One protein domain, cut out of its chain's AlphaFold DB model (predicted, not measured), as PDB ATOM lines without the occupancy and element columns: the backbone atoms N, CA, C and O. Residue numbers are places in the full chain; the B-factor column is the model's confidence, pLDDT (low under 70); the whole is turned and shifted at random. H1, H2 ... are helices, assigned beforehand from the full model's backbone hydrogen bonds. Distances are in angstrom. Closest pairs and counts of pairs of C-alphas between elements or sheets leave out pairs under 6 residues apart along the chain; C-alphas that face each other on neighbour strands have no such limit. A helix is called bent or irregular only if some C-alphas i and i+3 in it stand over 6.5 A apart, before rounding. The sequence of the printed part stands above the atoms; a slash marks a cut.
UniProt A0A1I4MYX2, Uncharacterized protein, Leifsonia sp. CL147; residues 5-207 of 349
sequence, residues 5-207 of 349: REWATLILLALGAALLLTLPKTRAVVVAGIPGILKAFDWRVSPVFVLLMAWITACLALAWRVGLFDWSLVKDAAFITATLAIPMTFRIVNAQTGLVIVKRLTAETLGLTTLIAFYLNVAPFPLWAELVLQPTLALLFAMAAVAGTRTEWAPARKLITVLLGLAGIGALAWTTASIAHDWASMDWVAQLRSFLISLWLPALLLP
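This is residues 5 to 207 of the 349 residues of an uncharacterized protein of Leifsonia sp. CL147 (UniProt A0A1I4MYX2). Two lobes of helices stand with an open gap between them: H8, H7 and H1 make one, and the bundle of H3, H4 and H5 with H9 makes the other. H6 lies between the lobes on one side, and on the opposite side H2 runs from one lobe to the other as an arm, its residues 32 to 40 standing free. The printed part has 203 residues with nine named helices, H1 to H9 in chain order, and no named strand; the class is all helix. It is only just compact, close to loose, with a radius of gyration of the C-alphas of 19.9 A and spans of 52 by 47 by 36 A.

H8, residues 151 to 181, and H7, residues 127 to 147, form a helical hairpin at a shallow tilt of 26 degrees, opposite ways; H8 touches H7 with residues 153 to 164 alone, and their closest C-alphas, of Ala 147 and Trp 153, are 5.1 A apart. H1, residues 5 to 22, touches H7 at a steep tilt of 61 degrees with residues 5 to 12 alone, closest at C-alphas 8 and 131, 5.1 A. H2, residues 24 to 40, touches H1 only at the corner, closest at C-alphas 21 and 27, 4.8 A. H6, residues 112 to 122, touches H8 at residues 171 to 179 alone, closest at C-alphas 120 and 175, 6.1 A. H9, residues 188 to 207, is close to H6 but not clearly touching, with C-alphas 118 and 195 at 6.8 A. H9 is the hub of an up and down bundle, each helix running against the one before it, with H3, residues 46 to 66, H4, residues 71 to 92, and H5, residues 98 to 109. Its closest C-alphas are 59 to 204 with H3, 7.1 A, 73 to 194 with H4, 6.4 A, and 109 to 199 with H5, 6.3 A. H1 and H4 are apart. Every O i to N i+4 pair is within hydrogen-bond range in H1, H3, H5 and H6; the counts are 9 of 13 in H2, 14 of 18 in H4, 16 of 17 in H7, 25 of 27 in H8 and 12 of 16 in H9.

H8 is 45.1 A long, H3 30.4 A, H9 30.2 A and H7 30.1 A. H1 begins at C-alpha 5 (33.575, -8.652, -3.071), and H9 ends at C-alpha 207 (37.263, -28.038, -29.031). H4 is irregular, with C-alphas 72 and 75 at 7.1 A, and H8 too, with 152 and 155 at 7.8 A; H2, at 32 and 35, and H9, at 204 and 207, are only just irregular, each at 6.6 A.

The two C-alphas farthest apart, of Arg 65 and Glu 152, are 57.5 A apart. The printed part has no cut and no long link. Confidence is under 70 at residues 40 to 41 and 92 to 99; the mean pLDDT of the printed part is 84.9.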
ATOM      1  N   ARG A   5      33.373  -7.210  -3.256       85.25
ATOM      2  CA  ARG A   5      33.575  -8.652  -3.071       85.25
ATOM      3  C   ARG A   5      34.990  -9.100  -3.414       85.25
ATOM      4  O   ARG A   5      35.591  -9.838  -2.647       85.25
ATOM      5  N   GLU A   6      35.518  -8.655  -4.551       87.31
ATOM      6  CA  GLU A   6      36.851  -9.035  -5.030       87.31
ATOM      7  C   GLU A   6      37.944  -8.441  -4.132       87.31
ATOM      8  O   GLU A   6      38.900  -9.133  -3.790       87.31
ATOM      9  N   TRP A   7      37.767  -7.192  -3.685       87.50
ATOM     10  CA  TRP A   7      38.640  -6.568  -2.689       87.50
ATOM     11  C   TRP A   7      38.642  -7.333  -1.366       87.50
ATOM     12  O   TRP A   7      39.717  -7.604  -0.833       87.50
ATOM     13  N   ALA A   8      37.472  -7.729  -0.862       88.88
ATOM     14  CA  ALA A   8      37.377  -8.546   0.342       88.88
ATOM     15  C   ALA A   8      38.105  -9.888   0.165       88.88
ATOM     16  O   ALA A   8      38.929 -10.241   1.008       88.88
ATOM     17  N   THR A   9      37.904 -10.580  -0.964       86.56
ATOM     18  CA  THR A   9      38.594 -11.848  -1.245       86.56
ATOM     19  C   THR A   9      40.110 -11.665  -1.269       86.56
ATOM     20  O   THR A   9      40.826 -12.475  -0.688       86.56
ATOM     21  N   LEU A  10      40.618 -10.603  -1.908       88.12
ATOM     22  CA  LEU A  10      42.055 -10.311  -1.970       88.12
ATOM     23  C   LEU A  10      42.643 -10.008  -0.590       88.12
ATOM     24  O   LEU A  10      43.698 -10.543  -0.253       88.12
ATOM     25  N   ILE A  11      41.956  -9.195   0.217       89.69
ATOM     26  CA  ILE A  11      42.381  -8.870   1.586       89.69
ATOM     27  C   ILE A  11      42.421 -10.140   2.440       89.69
ATOM     28  O   ILE A  11      43.402 -10.377   3.142       89.69
ATOM     29  N   LEU A  12      41.398 -10.991   2.351       89.19
ATOM     30  CA  LEU A  12      41.328 -12.243   3.108       89.19
ATOM     31  C   LEU A  12      42.366 -13.263   2.647       89.19
ATOM     32  O   LEU A  12      42.960 -13.937   3.485       89.19
ATOM     33  N   LEU A  13      42.625 -13.366   1.341       87.25
ATOM     34  CA  LEU A  13      43.698 -14.207   0.805       87.25
ATOM     35  C   LEU A  13      45.064 -13.729   1.290       87.25
ATOM     36  O   LEU A  13      45.867 -14.551   1.723       87.25
ATOM     37  N   ALA A  14      45.317 -12.419   1.256       87.56
ATOM     38  CA  ALA A  14      46.558 -11.838   1.755       87.56
ATOM     39  C   ALA A  14      46.721 -12.074   3.263       87.56
ATOM     40  O   ALA A  14      47.785 -12.507   3.703       87.56
ATOM     41  N   LEU A  15      45.658 -11.869   4.048       88.69
ATOM     42  CA  LEU A  15      45.650 -12.117   5.490       88.69
ATOM     43  C   LEU A  15      45.853 -13.604   5.811       88.69
ATOM     44  O   LEU A  15      46.662 -13.945   6.668       88.69
ATOM     45  N   GLY A  16      45.157 -14.494   5.104       84.38
ATOM     46  CA  GLY A  16      45.287 -15.940   5.258       84.38
ATOM     47  C   GLY A  16      46.675 -16.441   4.864       84.38
ATOM     48  O   GLY A  16      47.262 -17.246   5.583       84.38
ATOM     49  N   ALA A  17      47.244 -15.925   3.772       82.81
ATOM     50  CA  ALA A  17      48.616 -16.218   3.366       82.81
ATOM     51  C   ALA A  17      49.630 -15.707   4.399       82.81
ATOM     52  O   ALA A  17      50.541 -16.445   4.776       82.81
ATOM     53  N   ALA A  18      49.451 -14.487   4.913       84.88
ATOM     54  CA  ALA A  18      50.283 -13.948   5.983       84.88
ATOM     55  C   ALA A  18      50.200 -14.824   7.244       84.88
ATOM     56  O   ALA A  18      51.235 -15.199   7.786       84.88
ATOM     57  N   LEU A  19      48.997 -15.233   7.660       84.12
ATOM     58  CA  LEU A  19      48.784 -16.120   8.808       84.12
ATOM     59  C   LEU A  19      49.439 -17.498   8.612       84.12
ATOM     60  O   LEU A  19      50.072 -18.035   9.520       84.12
ATOM     61  N   LEU A  20      49.330 -18.067   7.408       81.50
ATOM     62  CA  LEU A  20      49.974 -19.335   7.060       81.50
ATOM     63  C   LEU A  20      51.505 -19.255   7.141       81.50
ATOM     64  O   LEU A  20      52.141 -20.248   7.507       81.50
ATOM     65  N   LEU A  21      52.082 -18.093   6.813       78.94
ATOM     66  CA  LEU A  21      53.524 -17.837   6.834       78.94
ATOM     67  C   LEU A  21      54.060 -17.437   8.217       78.94
ATOM     68  O   LEU A  21      55.231 -17.702   8.495       78.94
ATOM     69  N   THR A  22      53.244 -16.836   9.087       82.94
ATOM     70  CA  THR A  22      53.639 -16.479  10.463       82.94
ATOM     71  C   THR A  22      53.604 -17.673  11.412       82.94
ATOM     72  O   THR A  22      54.391 -17.731  12.356       82.94
ATOM     73  N   LEU A  23      52.745 -18.663  11.155       81.38
ATOM     74  CA  LEU A  23      52.663 -19.875  11.965       81.38
ATOM     75  C   LEU A  23      53.830 -20.838  11.638       81.38
ATOM     76  O   LEU A  23      53.917 -21.366  10.525       81.38
ATOM     77  N   PRO A  24      54.727 -21.140  12.600       71.94
ATOM     78  CA  PRO A  24      55.982 -21.848  12.324       71.94
ATOM     79  C   PRO A  24      55.769 -23.286  11.829       71.94
ATOM     80  O   PRO A  24      56.526 -23.770  10.989       71.94
ATOM     81  N   LYS A  25      54.707 -23.956  12.301       76.06
ATOM     82  CA  LYS A  25      54.362 -25.329  11.895       76.06
ATOM     83  C   LYS A  25      53.855 -25.407  10.451       76.06
ATOM     84  O   LYS A  25      54.201 -26.344   9.741       76.06
ATOM     85  N   THR A  26      53.065 -24.433   9.995       74.50
ATOM     86  CA  THR A  26      52.513 -24.406   8.627       74.50
ATOM     87  C   THR A  26      53.492 -23.815   7.624       74.50
ATOM     88  O   THR A  26      53.565 -24.315   6.504       74.50
ATOM     89  N   ARG A  27      54.306 -22.828   8.022       76.31
ATOM     90  CA  ARG A  27      55.352 -22.238   7.174       76.31
ATOM     91  C   ARG A  27      56.273 -23.307   6.593       76.31
ATOM     92  O   ARG A  27      56.524 -23.302   5.392       76.31
ATOM     93  N   ALA A  28      56.754 -24.228   7.430       75.06
ATOM     94  CA  ALA A  28      57.648 -25.297   6.992       75.06
ATOM     95  C   ALA A  28      56.986 -26.209   5.943       75.06
ATOM     96  O   ALA A  28      57.611 -26.541   4.942       75.06
ATOM     97  N   VAL A  29      55.707 -26.551   6.129       77.56
ATOM     98  CA  VAL A  29      54.938 -27.396   5.199       77.56
ATOM     99  C   VAL A  29      54.689 -26.683   3.869       77.56
ATOM    100  O   VAL A  29      54.893 -27.270   2.809       77.56
ATOM    101  N   VAL A  30      54.288 -25.411   3.910       76.94
ATOM    102  CA  VAL A  30      54.022 -24.615   2.705       76.94
ATOM    103  C   VAL A  30      55.306 -24.418   1.904       76.94
ATOM    104  O   VAL A  30      55.336 -24.722   0.714       76.94
ATOM    105  N   VAL A  31      56.389 -23.981   2.556       76.06
ATOM    106  CA  VAL A  31      57.676 -23.732   1.891       76.06
ATOM    107  C   VAL A  31      58.290 -25.027   1.353       76.06
ATOM    108  O   VAL A  31      58.843 -25.017   0.256       76.06
ATOM    109  N   ALA A  32      58.133 -26.155   2.050       78.12
ATOM    110  CA  ALA A  32      58.563 -27.461   1.548       78.12
ATOM    111  C   ALA A  32      57.728 -27.960   0.349       78.12
ATOM    112  O   ALA A  32      58.239 -28.712  -0.479       78.12
ATOM    113  N   GLY A  33      56.467 -27.532   0.220       75.06
ATOM    114  CA  GLY A  33      55.588 -27.883  -0.903       75.06
ATOM    115  C   GLY A  33      55.867 -27.107  -2.196       75.06
ATOM    116  O   GLY A  33      55.657 -27.640  -3.287       75.06
ATOM    117  N   ILE A  34      56.393 -25.880  -2.092       78.12
ATOM    118  CA  ILE A  34      56.747 -25.011  -3.232       78.12
ATOM    119  C   ILE A  34      57.622 -25.724  -4.283       78.12
ATOM    120  O   ILE A  34      57.229 -25.740  -5.454       78.12
ATOM    121  N   PRO A  35      58.759 -26.361  -3.931       76.75
ATOM    122  CA  PRO A  35      59.584 -27.055  -4.919       76.75
ATOM    123  C   PRO A  35      58.860 -28.236  -5.577       76.75
ATOM    124  O   PRO A  35      59.129 -28.527  -6.738       76.75
ATOM    125  N   GLY A  36      57.909 -28.886  -4.896       74.19
ATOM    126  CA  GLY A  36      57.069 -29.930  -5.495       74.19
ATOM    127  C   GLY A  36      56.142 -29.391  -6.588       74.19
ATOM    128  O   GLY A  36      56.006 -30.012  -7.640       74.19
ATOM    129  N   ILE A  37      55.567 -28.203  -6.380       70.69
ATOM    130  CA  ILE A  37      54.713 -27.519  -7.365       70.69
ATOM    131  C   ILE A  37      55.545 -27.032  -8.558       70.69
ATOM    132  O   ILE A  37      55.158 -27.236  -9.707       70.69
ATOM    133  N   LEU A  38      56.718 -26.447  -8.303       70.88
ATOM    134  CA  LEU A  38      57.652 -26.032  -9.356       70.88
ATOM    135  C   LEU A  38      58.156 -27.224 -10.176       70.88
ATOM    136  O   LEU A  38      58.259 -27.131 -11.394       70.88
ATOM    137  N   LYS A  39      58.414 -28.364  -9.528       70.62
ATOM    138  CA  LYS A  39      58.832 -29.597 -10.206       70.62
ATOM    139  C   LYS A  39      57.694 -30.257 -10.988       70.62
ATOM    140  O   LYS A  39      57.959 -30.949 -11.963       70.62
ATOM    141  N   ALA A  40      56.436 -30.024 -10.608       65.81
ATOM    142  CA  ALA A  40      55.282 -30.457 -11.396       65.81
ATOM    143  C   ALA A  40      55.178 -29.710 -12.743       65.81
ATOM    144  O   ALA A  40      54.608 -30.242 -13.697       65.81
ATOM    145  N   PHE A  41      55.781 -28.520 -12.851       65.12
ATOM    146  CA  PHE A  41      55.985 -27.801 -14.111       65.12
ATOM    147  C   PHE A  41      57.177 -28.372 -14.895       65.12
ATOM    148  O   PHE A  41      58.156 -27.697 -15.203       65.12
ATOM    149  N   ASP A  42      57.083 -29.649 -15.258       72.50
ATOM    150  CA  ASP A  42      58.037 -30.255 -16.175       72.50
ATOM    151  C   ASP A  42      57.888 -29.655 -17.583       72.50
ATOM    152  O   ASP A  42      56.778 -29.423 -18.081       72.50
ATOM    153  N   TRP A  43      59.012 -29.522 -18.296       75.56
ATOM    154  CA  TRP A  43      59.056 -29.122 -19.713       75.56
ATOM    155  C   TRP A  43      58.084 -29.934 -20.590       75.56
ATOM    156  O   TRP A  43      57.596 -29.435 -21.599       75.56
ATOM    157  N   ARG A  44      57.758 -31.170 -20.192       72.62
ATOM    158  CA  ARG A  44      56.824 -32.059 -20.899       72.62
ATOM    159  C   ARG A  44      55.355 -31.640 -20.780       72.62
ATOM    160  O   ARG A  44      54.593 -31.937 -21.694       72.62
ATOM    161  N   VAL A  45      54.965 -30.982 -19.686       75.75
ATOM    162  CA  VAL A  45      53.582 -30.532 -19.433       75.75
ATOM    163  C   VAL A  45      53.381 -29.087 -19.903       75.75
ATOM    164  O   VAL A  45      52.290 -28.723 -20.339       75.75
ATOM    165  N   SER A  46      54.458 -28.293 -19.918       80.75
ATOM    166  CA  SER A  46      54.458 -26.908 -20.411       80.75
ATOM    167  C   SER A  46      53.761 -26.674 -21.768       80.75
ATOM    168  O   SER A  46      53.029 -25.690 -21.867       80.75
ATOM    169  N   PRO A  47      53.862 -27.551 -22.797       84.06
ATOM    170  CA  PRO A  47      53.277 -27.275 -24.105       84.06
ATOM    171  C   PRO A  47      51.748 -27.281 -24.066       84.06
ATOM    172  O   PRO A  47      51.124 -26.550 -24.825       84.06
ATOM    173  N   VAL A  48      51.149 -28.083 -23.175       84.81
ATOM    174  CA  VAL A  48      49.692 -28.153 -23.000       84.81
ATOM    175  C   VAL A  48      49.181 -26.837 -22.418       84.81
ATOM    176  O   VAL A  48      48.253 -26.245 -22.951       84.81
ATOM    177  N   PHE A  49      49.852 -26.308 -21.389       86.88
ATOM    178  CA  PHE A  49      49.492 -25.012 -20.808       86.88
ATOM    179  C   PHE A  49      49.736 -23.842 -21.761       86.88
ATOM    180  O   PHE A  49      48.913 -22.935 -21.832       86.88
ATOM    181  N   VAL A  50      50.832 -23.860 -22.524       89.50
ATOM    182  CA  VAL A  50      51.090 -22.834 -23.546       89.50
ATOM    183  C   VAL A  50      50.009 -22.870 -24.626       89.50
ATOM    184  O   VAL A  50      49.504 -21.816 -25.006       89.50
ATOM    185  N   LEU A  51      49.611 -24.062 -25.084       90.75
ATOM    186  CA  LEU A  51      48.524 -24.219 -26.049       90.75
ATOM    187  C   LEU A  51      47.190 -23.716 -25.481       90.75
ATOM    188  O   LEU A  51      46.485 -22.985 -26.175       90.75
ATOM    189  N   LEU A  52      46.878 -24.038 -24.222       90.81
ATOM    190  CA  LEU A  52      45.694 -23.542 -23.522       90.81
ATOM    191  C   LEU A  52      45.669 -22.012 -23.456       90.81
ATOM    192  O   LEU A  52      44.680 -21.395 -23.849       90.81
ATOM    193  N   MET A  53      46.761 -21.389 -23.012       92.56
ATOM    194  CA  MET A  53      46.854 -19.931 -22.904       92.56
ATOM    195  C   MET A  53      46.796 -19.252 -24.276       92.56
ATOM    196  O   MET A  53      46.121 -18.233 -24.429       92.56
ATOM    197  N   ALA A  54      47.446 -19.825 -25.291       93.94
ATOM    198  CA  ALA A  54      47.368 -19.335 -26.664       93.94
ATOM    199  C   ALA A  54      45.933 -19.417 -27.208       93.94
ATOM    200  O   ALA A  54      45.452 -18.462 -27.817       93.94
ATOM    201  N   TRP A  55      45.230 -20.519 -26.942       94.06
ATOM    202  CA  TRP A  55      43.842 -20.709 -27.351       94.06
ATOM    203  C   TRP A  55      42.901 -19.720 -26.664       94.06
ATOM    204  O   TRP A  55      42.118 -19.064 -27.342       94.06
ATOM    205  N   ILE A  56      43.016 -19.548 -25.342       93.06
ATOM    206  CA  ILE A  56      42.230 -18.555 -24.593       93.06
ATOM    207  C   ILE A  56      42.472 -17.164 -25.173       93.06
ATOM    208  O   ILE A  56      41.518 -16.459 -25.484       93.06
ATOM    209  N   THR A  57      43.733 -16.793 -25.400       93.31
ATOM    210  CA  THR A  57      44.089 -15.492 -25.985       93.31
ATOM    211  C   THR A  57      43.478 -15.315 -27.378       93.31
ATOM    212  O   THR A  57      42.939 -14.252 -27.679       93.31
ATOM    213  N   ALA A  58      43.483 -16.360 -28.213       93.81
ATOM    214  CA  ALA A  58      42.834 -16.340 -29.523       93.81
ATOM    215  C   ALA A  58      41.304 -16.193 -29.416       93.81
ATOM    216  O   ALA A  58      40.715 -15.411 -30.161       93.81
ATOM    217  N   CYS A  59      40.659 -16.883 -28.471       92.75
ATOM    218  CA  CYS A  59      39.227 -16.740 -28.204       92.75
ATOM    219  C   CYS A  59      38.872 -15.326 -27.729       92.75
ATOM    220  O   CYS A  59      37.901 -14.754 -28.221       92.75
ATOM    221  N   LEU A  60      39.663 -14.741 -26.823       92.62
ATOM    222  CA  LEU A  60      39.469 -13.365 -26.356       92.62
ATOM    223  C   LEU A  60      39.675 -12.353 -27.493       92.62
ATOM    224  O   LEU A  60      38.873 -11.436 -27.649       92.62
ATOM    225  N   ALA A  61      40.695 -12.544 -28.335       91.94
ATOM    226  CA  ALA A  61      40.933 -11.701 -29.505       91.94
ATOM    227  C   ALA A  61      39.789 -11.788 -30.532       91.94
ATOM    228  O   ALA A  61      39.388 -10.770 -31.097       91.94
ATOM    229  N   LEU A  62      39.229 -12.983 -30.754       91.88
ATOM    230  CA  LEU A  62      38.053 -13.171 -31.607       91.88
ATOM    231  C   LEU A  62      36.817 -12.489 -31.005       91.88
ATOM    232  O   LEU A  62      36.103 -11.781 -31.711       91.88
ATOM    233  N   ALA A  63      36.587 -12.648 -29.703       90.38
ATOM    234  CA  ALA A  63      35.475 -12.006 -29.008       90.38
ATOM    235  C   ALA A  63      35.590 -10.473 -29.018       90.38
ATOM    236  O   ALA A  63      34.577  -9.789 -29.164       90.38
ATOM    237  N   TRP A  64      36.810  -9.933 -28.946       90.88
ATOM    238  CA  TRP A  64      37.065  -8.498 -29.076       90.88
ATOM    239  C   TRP A  64      36.657  -7.971 -30.457       90.88
ATOM    240  O   TRP A  64      36.001  -6.939 -30.555       90.88
ATOM    241  N   ARG A  65      36.944  -8.721 -31.532       89.94
ATOM    242  CA  ARG A  65      36.528  -8.367 -32.906       89.94
ATOM    243  C   ARG A  65      35.009  -8.342 -33.093       89.94
ATOM    244  O   ARG A  65      34.521  -7.570 -33.907       89.94
ATOM    245  N   VAL A  66      34.284  -9.189 -32.366       88.56
ATOM    246  CA  VAL A  66      32.814  -9.297 -32.429       88.56
ATOM    247  C   VAL A  66      32.129  -8.313 -31.458       88.56
ATOM    248  O   VAL A  66      30.910  -8.189 -31.465       88.56
ATOM    249  N   GLY A  67      32.890  -7.588 -30.627       85.69
ATOM    250  CA  GLY A  67      32.343  -6.675 -29.613       85.69
ATOM    251  C   GLY A  67      31.736  -7.386 -28.395       85.69
ATOM    252  O   GLY A  67      30.971  -6.786 -27.642       85.69
ATOM    253  N   LEU A  68      32.060  -8.670 -28.203       84.12
ATOM    254  CA  LEU A  68      31.634  -9.493 -27.063       84.12
ATOM    255  C   LEU A  68      32.565  -9.359 -25.849       84.12
ATOM    256  O   LEU A  68      32.205  -9.794 -24.756       84.12
ATOM    257  N   PHE A  69      33.764  -8.810 -26.043       88.06
ATOM    258  CA  PHE A  69      34.800  -8.715 -25.020       88.06
ATOM    259  C   PHE A  69      35.374  -7.303 -24.931       88.06
ATOM    260  O   PHE A  69      35.777  -6.736 -25.944       88.06
ATOM    261  N   ASP A  70      35.495  -6.811 -23.700       86.25
ATOM    262  CA  ASP A  70      36.190  -5.576 -23.349       86.25
ATOM    263  C   ASP A  70      37.311  -5.865 -22.346       86.25
ATOM    264  O   ASP A  70      37.274  -6.847 -21.602       86.25
ATOM    265  N   TRP A  71      38.282  -4.956 -22.250       86.06
ATOM    266  CA  TRP A  71      39.391  -5.057 -21.293       86.06
ATOM    267  C   TRP A  71      38.940  -5.139 -19.827       86.06
ATOM    268  O   TRP A  71      39.656  -5.687 -18.989       86.06
ATOM    269  N   SER A  72      37.744  -4.646 -19.506       83.75
ATOM    270  CA  SER A  72      37.147  -4.773 -18.174       83.75
ATOM    271  C   SER A  72      36.835  -6.226 -17.782       83.75
ATOM    272  O   SER A  72      36.820  -6.512 -16.585       83.75
ATOM    273  N   LEU A  73      36.661  -7.136 -18.753       85.44
ATOM    274  CA  LEU A  73      36.325  -8.554 -18.550       85.44
ATOM    275  C   LEU A  73      37.552  -9.474 -18.460       85.44
ATOM    276  O   LEU A  73      37.408 -10.679 -18.255       85.44
ATOM    277  N   VAL A  74      38.777  -8.945 -18.583       88.25
ATOM    278  CA  VAL A  74      40.006  -9.756 -18.446       88.25
ATOM    279  C   VAL A  74      40.040 -10.488 -17.104       88.25
ATOM    280  O   VAL A  74      40.471 -11.638 -17.040       88.25
ATOM    281  N   LYS A  75      39.548  -9.850 -16.036       86.38
ATOM    282  CA  LYS A  75      39.462 -10.457 -14.703       86.38
ATOM    283  C   LYS A  75      38.527 -11.671 -14.675       86.38
ATOM    284  O   LYS A  75      38.882 -12.692 -14.091       86.38
ATOM    285  N   ASP A  76      37.400 -11.595 -15.379       86.62
ATOM    286  CA  ASP A  76      36.423 -12.680 -15.465       86.62
ATOM    287  C   ASP A  76      37.019 -13.847 -16.264       86.62
ATOM    288  O   ASP A  76      36.963 -15.001 -15.838       86.62
ATOM    289  N   ALA A  77      37.704 -13.544 -17.373       89.81
ATOM    290  CA  ALA A  77      38.440 -14.535 -18.156       89.81
ATOM    291  C   ALA A  77      39.543 -15.223 -17.335       89.81
ATOM    292  O   ALA A  77      39.698 -16.445 -17.404       89.81
ATOM    293  N   ALA A  78      40.296 -14.463 -16.534       89.81
ATOM    294  CA  ALA A  78      41.320 -15.002 -15.646       89.81
ATOM    295  C   ALA A  78      40.709 -15.920 -14.579       89.81
ATOM    296  O   ALA A  78      41.224 -17.015 -14.341       89.81
ATOM    297  N   PHE A  79      39.573 -15.528 -13.995       87.06
ATOM    298  CA  PHE A  79      38.854 -16.345 -13.020       87.06
ATOM    299  C   PHE A  79      38.357 -17.662 -13.631       87.06
ATOM    300  O   PHE A  79      38.604 -18.727 -13.066       87.06
ATOM    301  N   ILE A  80      37.735 -17.623 -14.816       88.56
ATOM    302  CA  ILE A  80      37.297 -18.825 -15.550       88.56
ATOM    303  C   ILE A  80      38.497 -19.715 -15.890       88.56
ATOM    304  O   ILE A  80      38.441 -20.938 -15.753       88.56
ATOM    305  N   THR A  81      39.616 -19.117 -16.296       89.69
ATOM    306  CA  THR A  81      40.836 -19.864 -16.617       89.69
ATOM    307  C   THR A  81      41.364 -20.613 -15.392       89.69
ATOM    308  O   THR A  81      41.656 -21.807 -15.471       89.69
ATOM    309  N   ALA A  82      41.435 -19.938 -14.244       88.44
ATOM    310  CA  ALA A  82      41.939 -20.516 -13.003       88.44
ATOM    311  C   ALA A  82      41.002 -21.576 -12.402       88.44
ATOM    312  O   ALA A  82      41.468 -22.601 -11.907       88.44
ATOM    313  N   THR A  83      39.689 -21.339 -12.437       83.25
ATOM    314  CA  THR A  83      38.696 -22.191 -11.757       83.25
ATOM    315  C   THR A  83      38.190 -23.343 -12.614       83.25
ATOM    316  O   THR A  83      37.885 -24.408 -12.080       83.25
ATOM    317  N   LEU A  84      38.134 -23.161 -13.933       87.00
ATOM    318  CA  LEU A  84      37.601 -24.148 -14.865       87.00
ATOM    319  C   LEU A  84      38.683 -24.670 -15.807       87.00
ATOM    320  O   LEU A  84      38.887 -25.882 -15.866       87.00
ATOM    321  N   ALA A  85      39.410 -23.801 -16.513       88.06
ATOM    322  CA  ALA A  85      40.278 -24.265 -17.595       88.06
ATOM    323  C   ALA A  85      41.452 -25.125 -17.097       88.06
ATOM    324  O   ALA A  85      41.623 -26.257 -17.549       88.06
ATOM    325  N   ILE A  86      42.202 -24.630 -16.109       88.25
ATOM    326  CA  ILE A  86      43.363 -25.333 -15.545       88.25
ATOM    327  C   ILE A  86      42.962 -26.668 -14.882       88.25
ATOM    328  O   ILE A  86      43.538 -27.702 -15.241       88.25
ATOM    329  N   PRO A  87      41.977 -26.726 -13.956       85.38
ATOM    330  CA  PRO A  87      41.580 -27.992 -13.342       85.38
ATOM    331  C   PRO A  87      41.023 -28.997 -14.353       85.38
ATOM    332  O   PRO A  87      41.216 -30.207 -14.192       85.38
ATOM    333  N   MET A  88      40.346 -28.519 -15.401       82.62
ATOM    334  CA  MET A  88      39.807 -29.387 -16.441       82.62
ATOM    335  C   MET A  88      40.921 -30.045 -17.258       82.62
ATOM    336  O   MET A  88      40.848 -31.254 -17.476       82.62
ATOM    337  N   THR A  89      41.992 -29.323 -17.608       82.75
ATOM    338  CA  THR A  89      43.169 -29.896 -18.291       82.75
ATOM    339  C   THR A  89      43.760 -31.079 -17.516       82.75
ATOM    340  O   THR A  89      43.996 -32.140 -18.096       82.75
ATOM    341  N   PHE A  90      43.906 -30.976 -16.189       80.88
ATOM    342  CA  PHE A  90      44.365 -32.105 -15.366       80.88
ATOM    343  C   PHE A  90      43.364 -33.268 -15.327       80.88
ATOM    344  O   PHE A  90      43.749 -34.436 -15.328       80.88
ATOM    345  N   ARG A  91      42.062 -32.971 -15.296       74.94
ATOM    346  CA  ARG A  91      41.001 -33.990 -15.242       74.94
ATOM    347  C   ARG A  91      40.828 -34.739 -16.563       74.94
ATOM    348  O   ARG A  91      40.467 -35.917 -16.542       74.94
ATOM    349  N   ILE A  92      41.100 -34.090 -17.694       69.56
ATOM    350  CA  ILE A  92      41.009 -34.683 -19.034       69.56
ATOM    351  C   ILE A  92      42.015 -35.822 -19.218       69.56
ATOM    352  O   ILE A  92      41.699 -36.784 -19.917       69.56
ATOM    353  N   VAL A  93      43.152 -35.793 -18.514       62.88
ATOM    354  CA  VAL A  93      44.133 -36.895 -18.489       62.88
ATOM    355  C   VAL A  93      43.480 -38.234 -18.110       62.88
ATOM    356  O   VAL A  93      43.876 -39.283 -18.612       62.88
ATOM    357  N   ASN A  94      42.418 -38.204 -17.296       58.28
ATOM    358  CA  ASN A  94      41.678 -39.392 -16.864       58.28
ATOM    359  C   ASN A  94      40.349 -39.607 -17.622       58.28
ATOM    360  O   ASN A  94      39.638 -40.583 -17.368       58.28
ATOM    361  N   ALA A  95      39.968 -38.707 -18.533       57.34
ATOM    362  CA  ALA A  95      38.664 -38.735 -19.189       57.34
ATOM    363  C   ALA A  95      38.642 -39.723 -20.368       57.34
ATOM    364  O   ALA A  95      39.152 -39.459 -21.452       57.34
ATOM    365  N   GLN A  96      37.962 -40.859 -20.188       54.75
ATOM    366  CA  GLN A  96      37.909 -41.930 -21.195       54.75
ATOM    367  C   GLN A  96      37.001 -41.620 -22.405       54.75
ATOM    368  O   GLN A  96      37.003 -42.355 -23.394       54.75
ATOM    369  N   THR A  97      36.165 -40.573 -22.345       61.19
ATOM    370  CA  THR A  97      35.195 -40.247 -23.410       61.19
ATOM    371  C   THR A  97      34.870 -38.756 -23.514       61.19
ATOM    372  O   THR A  97      34.542 -38.112 -22.524       61.19
ATOM    373  N   GLY A  98      34.822 -38.229 -24.745       63.09
ATOM    374  CA  GLY A  98      34.467 -36.825 -25.013       63.09
ATOM    375  C   GLY A  98      33.057 -36.411 -24.565       63.09
ATOM    376  O   GLY A  98      32.837 -35.257 -24.223       63.09
ATOM    377  N   LEU A  99      32.105 -37.347 -24.479       66.94
ATOM    378  CA  LEU A  99      30.745 -37.061 -23.998       66.94
ATOM    379  C   LEU A  99      30.724 -36.739 -22.490       66.94
ATOM    380  O   LEU A  99      29.909 -35.940 -22.041       66.94
ATOM    381  N   VAL A 100      31.651 -37.319 -21.718       73.88
ATOM    382  CA  VAL A 100      31.836 -37.000 -20.291       73.88
ATOM    383  C   VAL A 100      32.394 -35.586 -20.130       73.88
ATOM    384  O   VAL A 100      31.947 -34.866 -19.243       73.88
ATOM    385  N   ILE A 101      33.305 -35.176 -21.018       73.25
ATOM    386  CA  ILE A 101      33.879 -33.822 -21.036       73.25
ATOM    387  C   ILE A 101      32.772 -32.789 -21.272       73.25
ATOM    388  O   ILE A 101      32.634 -31.872 -20.472       73.25
ATOM    389  N   VAL A 102      31.933 -32.986 -22.298       74.25
ATOM    390  CA  VAL A 102      30.815 -32.073 -22.600       74.25
ATOM    391  C   VAL A 102      29.822 -32.011 -21.441       74.25
ATOM    392  O   VAL A 102      29.556 -30.926 -20.941       74.25
ATOM    393  N   LYS A 103      29.319 -33.159 -20.960       78.31
ATOM    394  CA  LYS A 103      28.340 -33.192 -19.856       78.31
ATOM    395  C   LYS A 103      28.853 -32.498 -18.599       78.31
ATOM    396  O   LYS A 103      28.095 -31.783 -17.950       78.31
ATOM    397  N   ARG A 104      30.119 -32.727 -18.248       76.69
ATOM    398  CA  ARG A 104      30.732 -32.093 -17.083       76.69
ATOM    399  C   ARG A 104      30.869 -30.592 -17.287       76.69
ATOM    400  O   ARG A 104      30.491 -29.852 -16.390       76.69
ATOM    401  N   LEU A 105      31.338 -30.158 -18.455       75.00
ATOM    402  CA  LEU A 105      31.490 -28.735 -18.718       75.00
ATOM    403  C   LEU A 105      30.140 -28.018 -18.666       75.00
ATOM    404  O   LEU A 105      30.021 -27.019 -17.977       75.00
ATOM    405  N   THR A 106      29.100 -28.586 -19.284       75.25
ATOM    406  CA  THR A 106      27.732 -28.056 -19.198       75.25
ATOM    407  C   THR A 106      27.241 -27.980 -17.752       75.25
ATOM    408  O   THR A 106      26.645 -26.982 -17.370       75.25
ATOM    409  N   ALA A 107      27.501 -28.995 -16.924       74.69
ATOM    410  CA  ALA A 107      27.101 -28.967 -15.518       74.69
ATOM    411  C   ALA A 107      27.865 -27.911 -14.696       74.69
ATOM    412  O   ALA A 107      27.282 -27.305 -13.802       74.69
ATOM    413  N   GLU A 108      29.147 -27.682 -14.997       72.75
ATOM    414  CA  GLU A 108      29.991 -26.700 -14.305       72.75
ATOM    415  C   GLU A 108      29.697 -25.252 -14.764       72.75
ATOM    416  O   GLU A 108      29.780 -24.327 -13.959       72.75
ATOM    417  N   THR A 109      29.283 -25.035 -16.018       73.00
ATOM    418  CA  THR A 109      29.063 -23.687 -16.585       73.00
ATOM    419  C   THR A 109      27.603 -23.247 -16.596       73.00
ATOM    420  O   THR A 109      27.316 -22.068 -16.426       73.00
ATOM    421  N   LEU A 110      26.673 -24.183 -16.802       75.88
ATOM    422  CA  LEU A 110      25.226 -23.938 -16.872       75.88
ATOM    423  C   LEU A 110      24.471 -24.515 -15.669       75.88
ATOM    424  O   LEU A 110      23.241 -24.569 -15.671       75.88
ATOM    425  N   GLY A 111      25.189 -24.962 -14.639       78.19
ATOM    426  CA  GLY A 111      24.572 -25.403 -13.397       78.19
ATOM    427  C   GLY A 111      23.782 -24.278 -12.726       78.19
ATOM    428  O   GLY A 111      24.182 -23.113 -12.754       78.19
ATOM    429  N   LEU A 112      22.683 -24.636 -12.053       80.31
ATOM    430  CA  LEU A 112      21.888 -23.701 -11.244       80.31
ATOM    431  C   LEU A 112      22.762 -22.944 -10.228       80.31
ATOM    432  O   LEU A 112      22.559 -21.759  -9.984       80.31
ATOM    433  N   THR A 113      23.779 -23.613  -9.685       81.94
ATOM    434  CA  THR A 113      24.769 -23.014  -8.785       81.94
ATOM    435  C   THR A 113      25.511 -21.844  -9.432       81.94
ATOM    436  O   THR A 113      25.704 -20.825  -8.777       81.94
ATOM    437  N   THR A 114      25.886 -21.953 -10.707       79.94
ATOM    438  CA  THR A 114      26.607 -20.903 -11.440       79.94
ATOM    439  C   THR A 114      25.701 -19.706 -11.718       79.94
ATOM    440  O   THR A 114      26.130 -18.567 -11.550       79.94
ATOM    441  N   LEU A 115      24.427 -19.946 -12.050       84.69
ATOM    442  CA  LEU A 115      23.423 -18.882 -12.200       84.69
ATOM    443  C   LEU A 115      23.209 -18.112 -10.893       84.69
ATOM    444  O   LEU A 115      23.209 -16.884 -10.898       84.69
ATOM    445  N   ILE A 116      23.080 -18.824  -9.769       87.50
ATOM    446  CA  ILE A 116      22.951 -18.206  -8.444       87.50
ATOM    447  C   ILE A 116      24.221 -17.417  -8.096       87.50
ATOM    448  O   ILE A 116      24.126 -16.281  -7.639       87.50
ATOM    449  N   ALA A 117      25.406 -17.982  -8.340       84.56
ATOM    450  CA  ALA A 117      26.677 -17.311  -8.072       84.56
ATOM    451  C   ALA A 117      26.844 -16.028  -8.901       84.56
ATOM    452  O   ALA A 117      27.290 -15.014  -8.365       84.56
ATOM    453  N   PHE A 118      26.446 -16.055 -10.178       85.69
ATOM    454  CA  PHE A 118      26.410 -14.866 -11.025       85.69
ATOM    455  C   PHE A 118      25.423 -13.829 -10.485       85.69
ATOM    456  O   PHE A 118      25.808 -12.680 -10.296       85.69
ATOM    457  N   TYR A 119      24.187 -14.237 -10.181       88.44
ATOM    458  CA  TYR A 119      23.156 -13.335  -9.667       88.44
ATOM    459  C   TYR A 119      23.627 -12.612  -8.403       88.44
ATOM    460  O   TYR A 119      23.600 -11.388  -8.343       88.44
ATOM    461  N   LEU A 120      24.183 -13.355  -7.441       88.44
ATOM    462  CA  LEU A 120      24.756 -12.781  -6.224       88.44
ATOM    463  C   LEU A 120      25.934 -11.837  -6.498       88.44
ATOM    464  O   LEU A 120      26.290 -11.060  -5.621       88.44
ATOM    465  N   ASN A 121      26.619 -11.936  -7.642       86.94
ATOM    466  CA  ASN A 121      27.743 -11.063  -8.009       86.94
ATOM    467  C   ASN A 121      27.299  -9.740  -8.651       86.94
ATOM    468  O   ASN A 121      28.082  -8.793  -8.684       86.94
ATOM    469  N   VAL A 122      26.049  -9.649  -9.114       87.38
ATOM    470  CA  VAL A 122      25.499  -8.423  -9.713       87.38
ATOM    471  C   VAL A 122      25.516  -7.264  -8.712       87.38
ATOM    472  O   VAL A 122      25.906  -6.154  -9.072       87.38
ATOM    473  N   ALA A 123      25.159  -7.531  -7.453       86.50
ATOM    474  CA  ALA A 123      25.185  -6.556  -6.367       86.50
ATOM    475  C   ALA A 123      25.971  -7.116  -5.163       86.50
ATOM    476  O   ALA A 123      25.408  -7.837  -4.335       86.50
ATOM    477  N   PRO A 124      27.283  -6.836  -5.061       86.62
ATOM    478  CA  PRO A 124      28.075  -7.257  -3.913       86.62
ATOM    479  C   PRO A 124      27.643  -6.514  -2.644       86.62
ATOM    480  O   PRO A 124      27.139  -5.391  -2.696       86.62
ATOM    481  N   PHE A 125      27.885  -7.127  -1.486       88.69
ATOM    482  CA  PHE A 125      27.694  -6.443  -0.211       88.69
ATOM    483  C   PHE A 125      28.727  -5.310  -0.048       88.69
ATOM    484  O   PHE A 125      29.776  -5.321  -0.705       88.69
ATOM    485  N   PRO A 126      28.476  -4.328   0.840       89.94
ATOM    486  CA  PRO A 126      29.494  -3.345   1.184       89.94
ATOM    487  C   PRO A 126      30.755  -4.042   1.717       89.94
ATOM    488  O   PRO A 126      30.682  -5.096   2.349       89.94
ATOM    489  N   LEU A 127      31.920  -3.433   1.478       89.38
ATOM    490  CA  LEU A 127      33.232  -4.055   1.709       89.38
ATOM    491  C   LEU A 127      33.393  -4.651   3.119       89.38
ATOM    492  O   LEU A 127      33.897  -5.762   3.260       89.38
ATOM    493  N   TRP A 128      32.944  -3.938   4.156       90.88
ATOM    494  CA  TRP A 128      33.027  -4.401   5.545       90.88
ATOM    495  C   TRP A 128      32.174  -5.653   5.798       90.88
ATOM    496  O   TRP A 128      32.590  -6.537   6.543       90.88
ATOM    497  N   ALA A 129      31.007  -5.755   5.153       91.62
ATOM    498  CA  ALA A 129      30.119  -6.900   5.288       91.62
ATOM    499  C   ALA A 129      30.674  -8.108   4.526       91.62
ATOM    500  O   ALA A 129      30.681  -9.202   5.079       91.62
ATOM    501  N   GLU A 130      31.216  -7.923   3.314       91.75
ATOM    502  CA  GLU A 130      31.919  -8.992   2.579       91.75
ATOM    503  C   GLU A 130      33.108  -9.541   3.388       91.75
ATOM    504  O   GLU A 130      33.299 -10.756   3.460       91.75
ATOM    505  N   LEU A 131      33.865  -8.663   4.057       91.94
ATOM    506  CA  LEU A 131      35.029  -9.048   4.859       91.94
ATOM    507  C   LEU A 131      34.667  -9.946   6.051       91.94
ATOM    508  O   LEU A 131      35.486 -10.762   6.459       91.94
ATOM    509  N   VAL A 132      33.450  -9.829   6.590       92.06
ATOM    510  CA  VAL A 132      32.940 -10.701   7.663       92.06
ATOM    511  C   VAL A 132      32.211 -11.917   7.091       92.06
ATOM    512  O   VAL A 132      32.387 -13.039   7.574       92.06
ATOM    513  N   LEU A 133      31.412 -11.726   6.041       90.81
ATOM    514  CA  LEU A 133      30.566 -12.761   5.457       90.81
ATOM    515  C   LEU A 133      31.396 -13.875   4.816       90.81
ATOM    516  O   LEU A 133      31.148 -15.047   5.088       90.81
ATOM    517  N   GLN A 134      32.402 -13.536   4.007       91.62
ATOM    518  CA  GLN A 134      33.239 -14.519   3.316       91.62
ATOM    519  C   GLN A 134      33.974 -15.486   4.261       91.62
ATOM    520  O   GLN A 134      33.841 -16.697   4.059       91.62
ATOM    521  N   PRO A 135      34.708 -15.040   5.305       91.56
ATOM    522  CA  PRO A 135      35.369 -15.966   6.221       91.56
ATOM    523  C   PRO A 135      34.360 -16.741   7.070       91.56
ATOM    524  O   PRO A 135      34.589 -17.916   7.343       91.56
ATOM    525  N   THR A 136      33.222 -16.134   7.430       92.06
ATOM    526  CA  THR A 136      32.147 -16.833   8.149       92.06
ATOM    527  C   THR A 136      31.578 -17.972   7.305       92.06
ATOM    528  O   THR A 136      31.481 -19.103   7.777       92.06
ATOM    529  N   LEU A 137      31.268 -17.715   6.031       92.69
ATOM    530  CA  LEU A 137      30.814 -18.743   5.098       92.69
ATOM    531  C   LEU A 137      31.887 -19.813   4.885       92.69
ATOM    532  O   LEU A 137      31.570 -20.998   4.947       92.69
ATOM    533  N   ALA A 138      33.148 -19.424   4.683       91.75
ATOM    534  CA  ALA A 138      34.254 -20.364   4.511       91.75
ATOM    535  C   ALA A 138      34.418 -21.288   5.728       91.75
ATOM    536  O   ALA A 138      34.558 -22.503   5.565       91.75
ATOM    537  N   LEU A 139      34.332 -20.737   6.943       91.75
ATOM    538  CA  LEU A 139      34.371 -21.503   8.186       91.75
ATOM    539  C   LEU A 139      33.186 -22.467   8.278       91.75
ATOM    540  O   LEU A 139      33.381 -23.647   8.562       91.75
ATOM    541  N   LEU A 140      31.970 -22.002   7.987       92.19
ATOM    542  CA  LEU A 140      30.783 -22.853   8.023       92.19
ATOM    543  C   LEU A 140      30.850 -23.972   6.969       92.19
ATOM    544  O   LEU A 140      30.512 -25.113   7.281       92.19
ATOM    545  N   PHE A 141      31.340 -23.701   5.755       92.19
ATOM    546  CA  PHE A 141      31.585 -24.736   4.742       92.19
ATOM    547  C   PHE A 141      32.624 -25.760   5.214       92.19
ATOM    548  O   PHE A 141      32.406 -26.964   5.057       92.19
ATOM    549  N   ALA A 142      33.723 -25.311   5.826       91.50
ATOM    550  CA  ALA A 142      34.743 -26.200   6.379       91.50
ATOM    551  C   ALA A 142      34.173 -27.078   7.506       91.50
ATOM    552  O   ALA A 142      34.362 -28.295   7.501       91.50
ATOM    553  N   MET A 143      33.403 -26.492   8.427       89.69
ATOM    554  CA  MET A 143      32.723 -27.230   9.491       89.69
ATOM    555  C   MET A 143      31.696 -28.219   8.934       89.69
ATOM    556  O   MET A 143      31.635 -29.354   9.402       89.69
ATOM    557  N   ALA A 144      30.925 -27.838   7.910       91.00
ATOM    558  CA  ALA A 144      29.977 -28.729   7.243       91.00
ATOM    559  C   ALA A 144      30.681 -29.933   6.600       91.00
ATOM    560  O   ALA A 144      30.179 -31.056   6.679       91.00
ATOM    561  N   ALA A 145      31.848 -29.707   5.988       90.25
ATOM    562  CA  ALA A 145      32.660 -30.760   5.391       90.25
ATOM    563  C   ALA A 145      33.192 -31.731   6.456       90.25
ATOM    564  O   ALA A 145      33.052 -32.943   6.296       90.25
ATOM    565  N   VAL A 146      33.723 -31.214   7.571       89.12
ATOM    566  CA  VAL A 146      34.215 -32.037   8.690       89.12
ATOM    567  C   VAL A 146      33.075 -32.815   9.347       89.12
ATOM    568  O   VAL A 146      33.180 -34.030   9.511       89.12
ATOM    569  N   ALA A 147      31.949 -32.165   9.643       88.25
ATOM    570  CA  ALA A 147      30.771 -32.809  10.227       88.25
ATOM    571  C   ALA A 147      30.128 -33.849   9.288       88.25
ATOM    572  O   ALA A 147      29.360 -34.700   9.728       88.25
ATOM    573  N   GLY A 148      30.438 -33.808   7.988       86.06
ATOM    574  CA  GLY A 148      30.030 -34.824   7.019       86.06
ATOM    575  C   GLY A 148      30.832 -36.126   7.075       86.06
ATOM    576  O   GLY A 148      30.392 -37.104   6.478       86.06
ATOM    577  N   THR A 149      31.975 -36.156   7.769       88.31
ATOM    578  CA  THR A 149      32.886 -37.318   7.772       88.31
ATOM    579  C   THR A 149      32.475 -38.429   8.733       88.31
ATOM    580  O   THR A 149      32.766 -39.593   8.467       88.31
ATOM    581  N   ARG A 150      31.795 -38.100   9.837       84.62
ATOM    582  CA  ARG A 150      31.318 -39.082  10.819       84.62
ATOM    583  C   ARG A 150      29.848 -38.850  11.132       84.62
ATOM    584  O   ARG A 150      29.401 -37.713  11.258       84.62
ATOM    585  N   THR A 151      29.110 -39.940  11.297       81.69
ATOM    586  CA  THR A 151      27.661 -39.933  11.552       81.69
ATOM    587  C   THR A 151      27.290 -39.296  12.895       81.69
ATOM    588  O   THR A 151      26.216 -38.714  13.009       81.69
ATOM    589  N   GLU A 152      28.201 -39.311  13.873       86.50
ATOM    590  CA  GLU A 152      28.061 -38.679  15.196       86.50
ATOM    591  C   GLU A 152      27.752 -37.170  15.124       86.50
ATOM    592  O   GLU A 152      27.029 -36.638  15.962       86.50
ATOM    593  N   TRP A 153      28.239 -36.475  14.089       87.25
ATOM    594  CA  TRP A 153      28.070 -35.023  13.924       87.25
ATOM    595  C   TRP A 153      26.877 -34.654  13.038       87.25
ATOM    596  O   TRP A 153      26.730 -33.495  12.640       87.25
ATOM    597  N   ALA A 154      25.998 -35.612  12.724       85.19
ATOM    598  CA  ALA A 154      24.830 -35.377  11.878       85.19
ATOM    599  C   ALA A 154      23.926 -34.217  12.363       85.19
ATOM    600  O   ALA A 154      23.514 -33.416  11.515       85.19
ATOM    601  N   PRO A 155      23.657 -34.035  13.677       88.38
ATOM    602  CA  PRO A 155      22.884 -32.888  14.157       88.38
ATOM    603  C   PRO A 155      23.585 -31.549  13.889       88.38
ATOM    604  O   PRO A 155      22.962 -30.618  13.375       88.38
ATOM    605  N   ALA A 156      24.895 -31.469  14.152       88.88
ATOM    606  CA  ALA A 156      25.694 -30.273  13.892       88.88
ATOM    607  C   ALA A 156      25.723 -29.937  12.394       88.88
ATOM    608  O   ALA A 156      25.508 -28.789  12.005       88.88
ATOM    609  N   ARG A 157      25.882 -30.949  11.532       90.81
ATOM    610  CA  ARG A 157      25.818 -30.781  10.075       90.81
ATOM    611  C   ARG A 157      24.476 -30.207   9.625       90.81
ATOM    612  O   ARG A 157      24.458 -29.328   8.764       90.81
ATOM    613  N   LYS A 158      23.358 -30.679  10.190       91.62
ATOM    614  CA  LYS A 158      22.022 -30.164   9.859       91.62
ATOM    615  C   LYS A 158      21.894 -28.686  10.232       91.62
ATOM    616  O   LYS A 158      21.469 -27.903   9.390       91.62
ATOM    617  N   LEU A 159      22.323 -28.301  11.437       93.50
ATOM    618  CA  LEU A 159      22.318 -26.901  11.880       93.50
ATOM    619  C   LEU A 159      23.163 -26.008  10.965       93.50
ATOM    620  O   LEU A 159      22.670 -24.995  10.478       93.50
ATOM    621  N   ILE A 160      24.396 -26.418  10.661       92.94
ATOM    622  CA  ILE A 160      25.285 -25.668   9.764       92.94
ATOM    623  C   ILE A 160      24.658 -25.527   8.371       92.94
ATOM    624  O   ILE A 160      24.694 -24.450   7.784       92.94
ATOM    625  N   THR A 161      24.030 -26.586   7.853       92.31
ATOM    626  CA  THR A 161      23.365 -26.552   6.540       92.31
ATOM    627  C   THR A 161      22.187 -25.572   6.526       92.31
ATOM    628  O   THR A 161      22.009 -24.853   5.546       92.31
ATOM    629  N   VAL A 162      21.409 -25.498   7.613       94.56
ATOM    630  CA  VAL A 162      20.327 -24.508   7.760       94.56
ATOM    631  C   VAL A 162      20.891 -23.088   7.809       94.56
ATOM    632  O   VAL A 162      20.377 -22.222   7.107       94.56
ATOM    633  N   LEU A 163      21.970 -22.851   8.563       94.00
ATOM    634  CA  LEU A 163      22.638 -21.543   8.609       94.00
ATOM    635  C   LEU A 163      23.176 -21.123   7.233       94.00
ATOM    636  O   LEU A 163      22.972 -19.982   6.828       94.00
ATOM    637  N   LEU A 164      23.793 -22.045   6.486       93.62
ATOM    638  CA  LEU A 164      24.209 -21.816   5.097       93.62
ATOM    639  C   LEU A 164      23.021 -21.456   4.201       93.62
ATOM    640  O   LEU A 164      23.116 -20.531   3.397       93.62
ATOM    641  N   GLY A 165      21.909 -22.182   4.341       92.94
ATOM    642  CA  GLY A 165      20.681 -21.917   3.595       92.94
ATOM    643  C   GLY A 165      20.125 -20.524   3.887       92.94
ATOM    644  O   GLY A 165      19.833 -19.778   2.957       92.94
ATOM    645  N   LEU A 166      20.048 -20.142   5.165       94.69
ATOM    646  CA  LEU A 166      19.606 -18.814   5.594       94.69
ATOM    647  C   LEU A 166      20.535 -17.707   5.088       94.69
ATOM    648  O   LEU A 166      20.050 -16.702   4.577       94.69
ATOM    649  N   ALA A 167      21.854 -17.903   5.165       92.94
ATOM    650  CA  ALA A 167      22.822 -16.950   4.631       92.94
ATOM    651  C   ALA A 167      22.675 -16.786   3.108       92.94
ATOM    652  O   ALA A 167      22.708 -15.666   2.603       92.94
ATOM    653  N   GLY A 168      22.446 -17.884   2.379       91.81
ATOM    654  CA  GLY A 168      22.172 -17.856   0.942       91.81
ATOM    655  C   GLY A 168      20.883 -17.105   0.597       91.81
ATOM    656  O   GLY A 168      20.891 -16.256  -0.291       91.81
ATOM    657  N   ILE A 169      19.791 -17.360   1.324       94.00
ATOM    658  CA  ILE A 169      18.516 -16.643   1.149       94.00
ATOM    659  C   ILE A 169      18.681 -15.154   1.475       94.00
ATOM    660  O   ILE A 169      18.204 -14.312   0.720       94.00
ATOM    661  N   GLY A 170      19.393 -14.818   2.554       93.19
ATOM    662  CA  GLY A 170      19.697 -13.434   2.917       93.19
ATOM    663  C   GLY A 170      20.502 -12.712   1.836       93.19
ATOM    664  O   GLY A 170      20.178 -11.581   1.481       93.19
ATOM    665  N   ALA A 171      21.494 -13.386   1.246       91.75
ATOM    666  CA  ALA A 171      22.264 -12.852   0.127       91.75
ATOM    667  C   ALA A 171      21.411 -12.620  -1.124       91.75
ATOM    668  O   ALA A 171      21.548 -11.582  -1.773       91.75
ATOM    669  N   LEU A 172      20.491 -13.538  -1.433       93.00
ATOM    670  CA  LEU A 172      19.534 -13.352  -2.521       93.00
ATOM    671  C   LEU A 172      18.613 -12.159  -2.252       93.00
ATOM    672  O   LEU A 172      18.483 -11.302  -3.118       93.00
ATOM    673  N   ALA A 173      18.030 -12.058  -1.055       93.88
ATOM    674  CA  ALA A 173      17.146 -10.954  -0.686       93.88
ATOM    675  C   ALA A 173      17.853  -9.590  -0.767       93.88
ATOM    676  O   ALA A 173      17.305  -8.650  -1.341       93.88
ATOM    677  N   TRP A 174      19.087  -9.503  -0.260       92.62
ATOM    678  CA  TRP A 174      19.917  -8.301  -0.367       92.62
ATOM    679  C   TRP A 174      20.185  -7.914  -1.821       92.62
ATOM    680  O   TRP A 174      20.025  -6.753  -2.198       92.62
ATOM    681  N   THR A 175      20.573  -8.892  -2.643       90.94
ATOM    682  CA  THR A 175      20.859  -8.681  -4.067       90.94
ATOM    683  C   THR A 175      19.619  -8.152  -4.786       90.94
ATOM    684  O   THR A 175      19.701  -7.144  -5.482       90.94
ATOM    685  N   THR A 176      18.454  -8.765  -4.556       92.25
ATOM    686  CA  THR A 176      17.174  -8.324  -5.128       92.25
ATOM    687  C   THR A 176      16.820  -6.899  -4.704       92.25
ATOM    688  O   THR A 176      16.444  -6.090  -5.549       92.25
ATOM    689  N   ALA A 177      16.962  -6.572  -3.416       92.19
ATOM    690  CA  ALA A 177      16.674  -5.235  -2.899       92.19
ATOM    691  C   ALA A 177      17.619  -4.173  -3.488       92.19
ATOM    692  O   ALA A 177      17.166  -3.102  -3.884       92.19
ATOM    693  N   SER A 178      18.909  -4.494  -3.605       89.19
ATOM    694  CA  SER A 178      19.923  -3.595  -4.173       89.19
ATOM    695  C   SER A 178      19.674  -3.338  -5.660       89.19
ATOM    696  O   SER A 178      19.699  -2.197  -6.108       89.19
ATOM    697  N   ILE A 179      19.350  -4.390  -6.419       88.94
ATOM    698  CA  ILE A 179      18.985  -4.277  -7.836       88.94
ATOM    699  C   ILE A 179      17.724  -3.421  -8.013       88.94
ATOM    700  O   ILE A 179      17.663  -2.615  -8.937       88.94
ATOM    701  N   ALA A 180      16.718  -3.582  -7.147       90.44
ATOM    702  CA  ALA A 180      15.491  -2.789  -7.213       90.44
ATOM    703  C   ALA A 180      15.733  -1.303  -6.899       90.44
ATOM    704  O   ALA A 180      15.104  -0.446  -7.515       90.44
ATOM    705  N   HIS A 181      16.644  -1.000  -5.969       89.69
ATOM    706  CA  HIS A 181      16.988   0.372  -5.596       89.69
ATOM    707  C   HIS A 181      17.794   1.087  -6.694       89.69
ATOM    708  O   HIS A 181      17.491   2.225  -7.043       89.69
ATOM    709  N   ASP A 182      18.790   0.411  -7.274       86.00
ATOM    710  CA  ASP A 182      19.772   1.016  -8.188       86.00
ATOM    711  C   ASP A 182      19.571   0.607  -9.660       86.00
ATOM    712  O   ASP A 182      20.480   0.693 -10.487       86.00
ATOM    713  N   TRP A 183      18.357   0.185 -10.024       84.56
ATOM    714  CA  TRP A 183      18.041  -0.361 -11.350       84.56
ATOM    715  C   TRP A 183      18.469   0.542 -12.518       84.56
ATOM    716  O   TRP A 183      18.960   0.060 -13.542       84.56
ATOM    717  N   ALA A 184      18.266   1.855 -12.373       82.62
ATOM    718  CA  ALA A 184      18.505   2.843 -13.426       82.62
ATOM    719  C   ALA A 184      19.981   3.251 -13.573       82.62
ATOM    720  O   ALA A 184      20.368   3.744 -14.630       82.62
ATOM    721  N   SER A 185      20.800   3.065 -12.534       83.12
ATOM    722  CA  SER A 185      22.233   3.393 -12.557       83.12
ATOM    723  C   SER A 185      23.106   2.199 -12.953       83.12
ATOM    724  O   SER A 185      24.298   2.366 -13.216       83.12
ATOM    725  N   MET A 186      22.526   0.996 -13.027       83.25
ATOM    726  CA  MET A 186      23.230  -0.218 -13.422       83.25
ATOM    727  C   MET A 186      23.488  -0.290 -14.929       83.25
ATOM    728  O   MET A 186      22.576  -0.234 -15.754       83.25
ATOM    729  N   ASP A 187      24.749  -0.533 -15.286       86.44
ATOM    730  CA  ASP A 187      25.129  -0.909 -16.645       86.44
ATOM    731  C   ASP A 187      24.797  -2.387 -16.900       86.44
ATOM    732  O   ASP A 187      25.612  -3.300 -16.718       86.44
ATOM    733  N   TRP A 188      23.560  -2.621 -17.331       85.50
ATOM    734  CA  TRP A 188      23.055  -3.945 -17.689       85.50
ATOM    735  C   TRP A 188      23.840  -4.604 -18.825       85.50
ATOM    736  O   TRP A 188      23.939  -5.832 -18.865       85.50
ATOM    737  N   VAL A 189      24.428  -3.817 -19.731       86.69
ATOM    738  CA  VAL A 189      25.211  -4.347 -20.852       86.69
ATOM    739  C   VAL A 189      26.525  -4.922 -20.336       86.69
ATOM    740  O   VAL A 189      26.878  -6.045 -20.698       86.69
ATOM    741  N   ALA A 190      27.221  -4.208 -19.448       85.38
ATOM    742  CA  ALA A 190      28.437  -4.710 -18.814       85.38
ATOM    743  C   ALA A 190      28.175  -5.981 -17.987       85.38
ATOM    744  O   ALA A 190      28.927  -6.954 -18.102       85.38
ATOM    745  N   GLN A 191      27.080  -6.015 -17.217       86.62
ATOM    746  CA  GLN A 191      26.698  -7.200 -16.435       86.62
ATOM    747  C   GLN A 191      26.369  -8.396 -17.332       86.62
ATOM    748  O   GLN A 191      26.833  -9.512 -17.087       86.62
ATOM    749  N   LEU A 192      25.628  -8.172 -18.422       87.06
ATOM    750  CA  LEU A 192      25.308  -9.220 -19.384       87.06
ATOM    751  C   LEU A 192      26.565  -9.746 -20.090       87.06
ATOM    752  O   LEU A 192      26.696 -10.954 -20.275       87.06
ATOM    753  N   ARG A 193      27.521  -8.878 -20.443       88.19
ATOM    754  CA  ARG A 193      28.814  -9.300 -21.011       88.19
ATOM    755  C   ARG A 193      29.613 -10.154 -20.016       88.19
ATOM    756  O   ARG A 193      30.128 -11.202 -20.409       88.19
ATOM    757  N   SER A 194      29.668  -9.759 -18.740       86.00
ATOM    758  CA  SER A 194      30.339 -10.519 -17.665       86.00
ATOM    759  C   SER A 194      29.660 -11.873 -17.378       86.00
ATOM    760  O   SER A 194      30.316 -12.878 -17.092       86.00
ATOM    761  N   PHE A 195      28.342 -11.965 -17.563       86.31
ATOM    762  CA  PHE A 195      27.651 -13.255 -17.558       86.31
ATOM    763  C   PHE A 195      28.024 -14.111 -18.768       86.31
ATOM    764  O   PHE A 195      28.399 -15.278 -18.640       86.31
ATOM    765  N   LEU A 196      27.922 -13.523 -19.962       88.19
ATOM    766  CA  LEU A 196      28.100 -14.223 -21.225       88.19
ATOM    767  C   LEU A 196      29.503 -14.808 -21.355       88.19
ATOM    768  O   LEU A 196      29.621 -15.920 -21.865       88.19
ATOM    769  N   ILE A 197      30.549 -14.134 -20.862       88.81
ATOM    770  CA  ILE A 197      31.912 -14.690 -20.871       88.81
ATOM    771  C   ILE A 197      32.008 -16.013 -20.110       88.81
ATOM    772  O   ILE A 197      32.678 -16.929 -20.583       88.81
ATOM    773  N   SER A 198      31.251 -16.182 -19.023       85.69
ATOM    774  CA  SER A 198      31.172 -17.449 -18.279       85.69
ATOM    775  C   SER A 198      30.470 -18.568 -19.053       85.69
ATOM    776  O   SER A 198      30.621 -19.740 -18.714       85.69
ATOM    777  N   LEU A 199      29.738 -18.232 -20.117       86.94
ATOM    778  CA  LEU A 199      29.055 -19.189 -20.978       86.94
ATOM    779  C   LEU A 199      29.847 -19.487 -22.254       86.94
ATOM    780  O   LEU A 199      30.127 -20.650 -22.560       86.94
ATOM    781  N   TRP A 200      30.223 -18.450 -23.005       89.06
ATOM    782  CA  TRP A 200      30.866 -18.634 -24.302       89.06
ATOM    783  C   TRP A 200      32.328 -19.057 -24.169       89.06
ATOM    784  O   TRP A 200      32.764 -19.905 -24.944       89.06
ATOM    785  N   LEU A 201      33.092 -18.550 -23.191       89.94
ATOM    786  CA  LEU A 201      34.518 -18.886 -23.082       89.94
ATOM    787  C   LEU A 201      34.723 -20.384 -22.796       89.94
ATOM    788  O   LEU A 201      35.470 -21.022 -23.539       89.94
ATOM    789  N   PRO A 202      34.013 -21.009 -21.834       88.19
ATOM    790  CA  PRO A 202      34.056 -22.462 -21.674       88.19
ATOM    791  C   PRO A 202      33.547 -23.229 -22.896       88.19
ATOM    792  O   PRO A 202      34.144 -24.236 -23.277       88.19
ATOM    793  N   ALA A 203      32.487 -22.757 -23.560       86.75
ATOM    794  CA  ALA A 203      31.994 -23.403 -24.776       86.75
ATOM    795  C   ALA A 203      33.066 -23.427 -25.885       86.75
ATOM    796  O   ALA A 203      33.250 -24.453 -26.539       86.75
ATOM    797  N   LEU A 204      33.831 -22.343 -26.041       90.06
ATOM    798  CA  LEU A 204      34.963 -22.253 -26.967       90.06
ATOM    799  C   LEU A 204      36.215 -23.017 -26.503       90.06
ATOM    800  O   LEU A 204      37.097 -23.272 -27.323       90.06
ATOM    801  N   LEU A 205      36.296 -23.428 -25.235       88.50
ATOM    802  CA  LEU A 205      37.344 -24.322 -24.730       88.50
ATOM    803  C   LEU A 205      37.059 -25.804 -25.023       88.50
ATOM    804  O   LEU A 205      37.992 -26.606 -25.051       88.50
ATOM    805  N   LEU A 206      35.808 -26.190 -25.306       84.38
ATOM    806  CA  LEU A 206      35.455 -27.583 -25.634       84.38
ATOM    807  C   LEU A 206      36.278 -28.187 -26.785       84.38
ATOM    808  O   LEU A 206      36.753 -29.317 -26.624       84.38
ATOM    809  N   PRO A 207      36.468 -27.501 -27.932       85.88
ATOM    810  CA  PRO A 207      37.263 -28.038 -29.031       85.88
ATOM    811  C   PRO A 207      38.711 -28.293 -28.615       85.88
ATOM    812  O   PRO A 207      39.265 -29.339 -28.949       85.88
TER     813      PRO A 207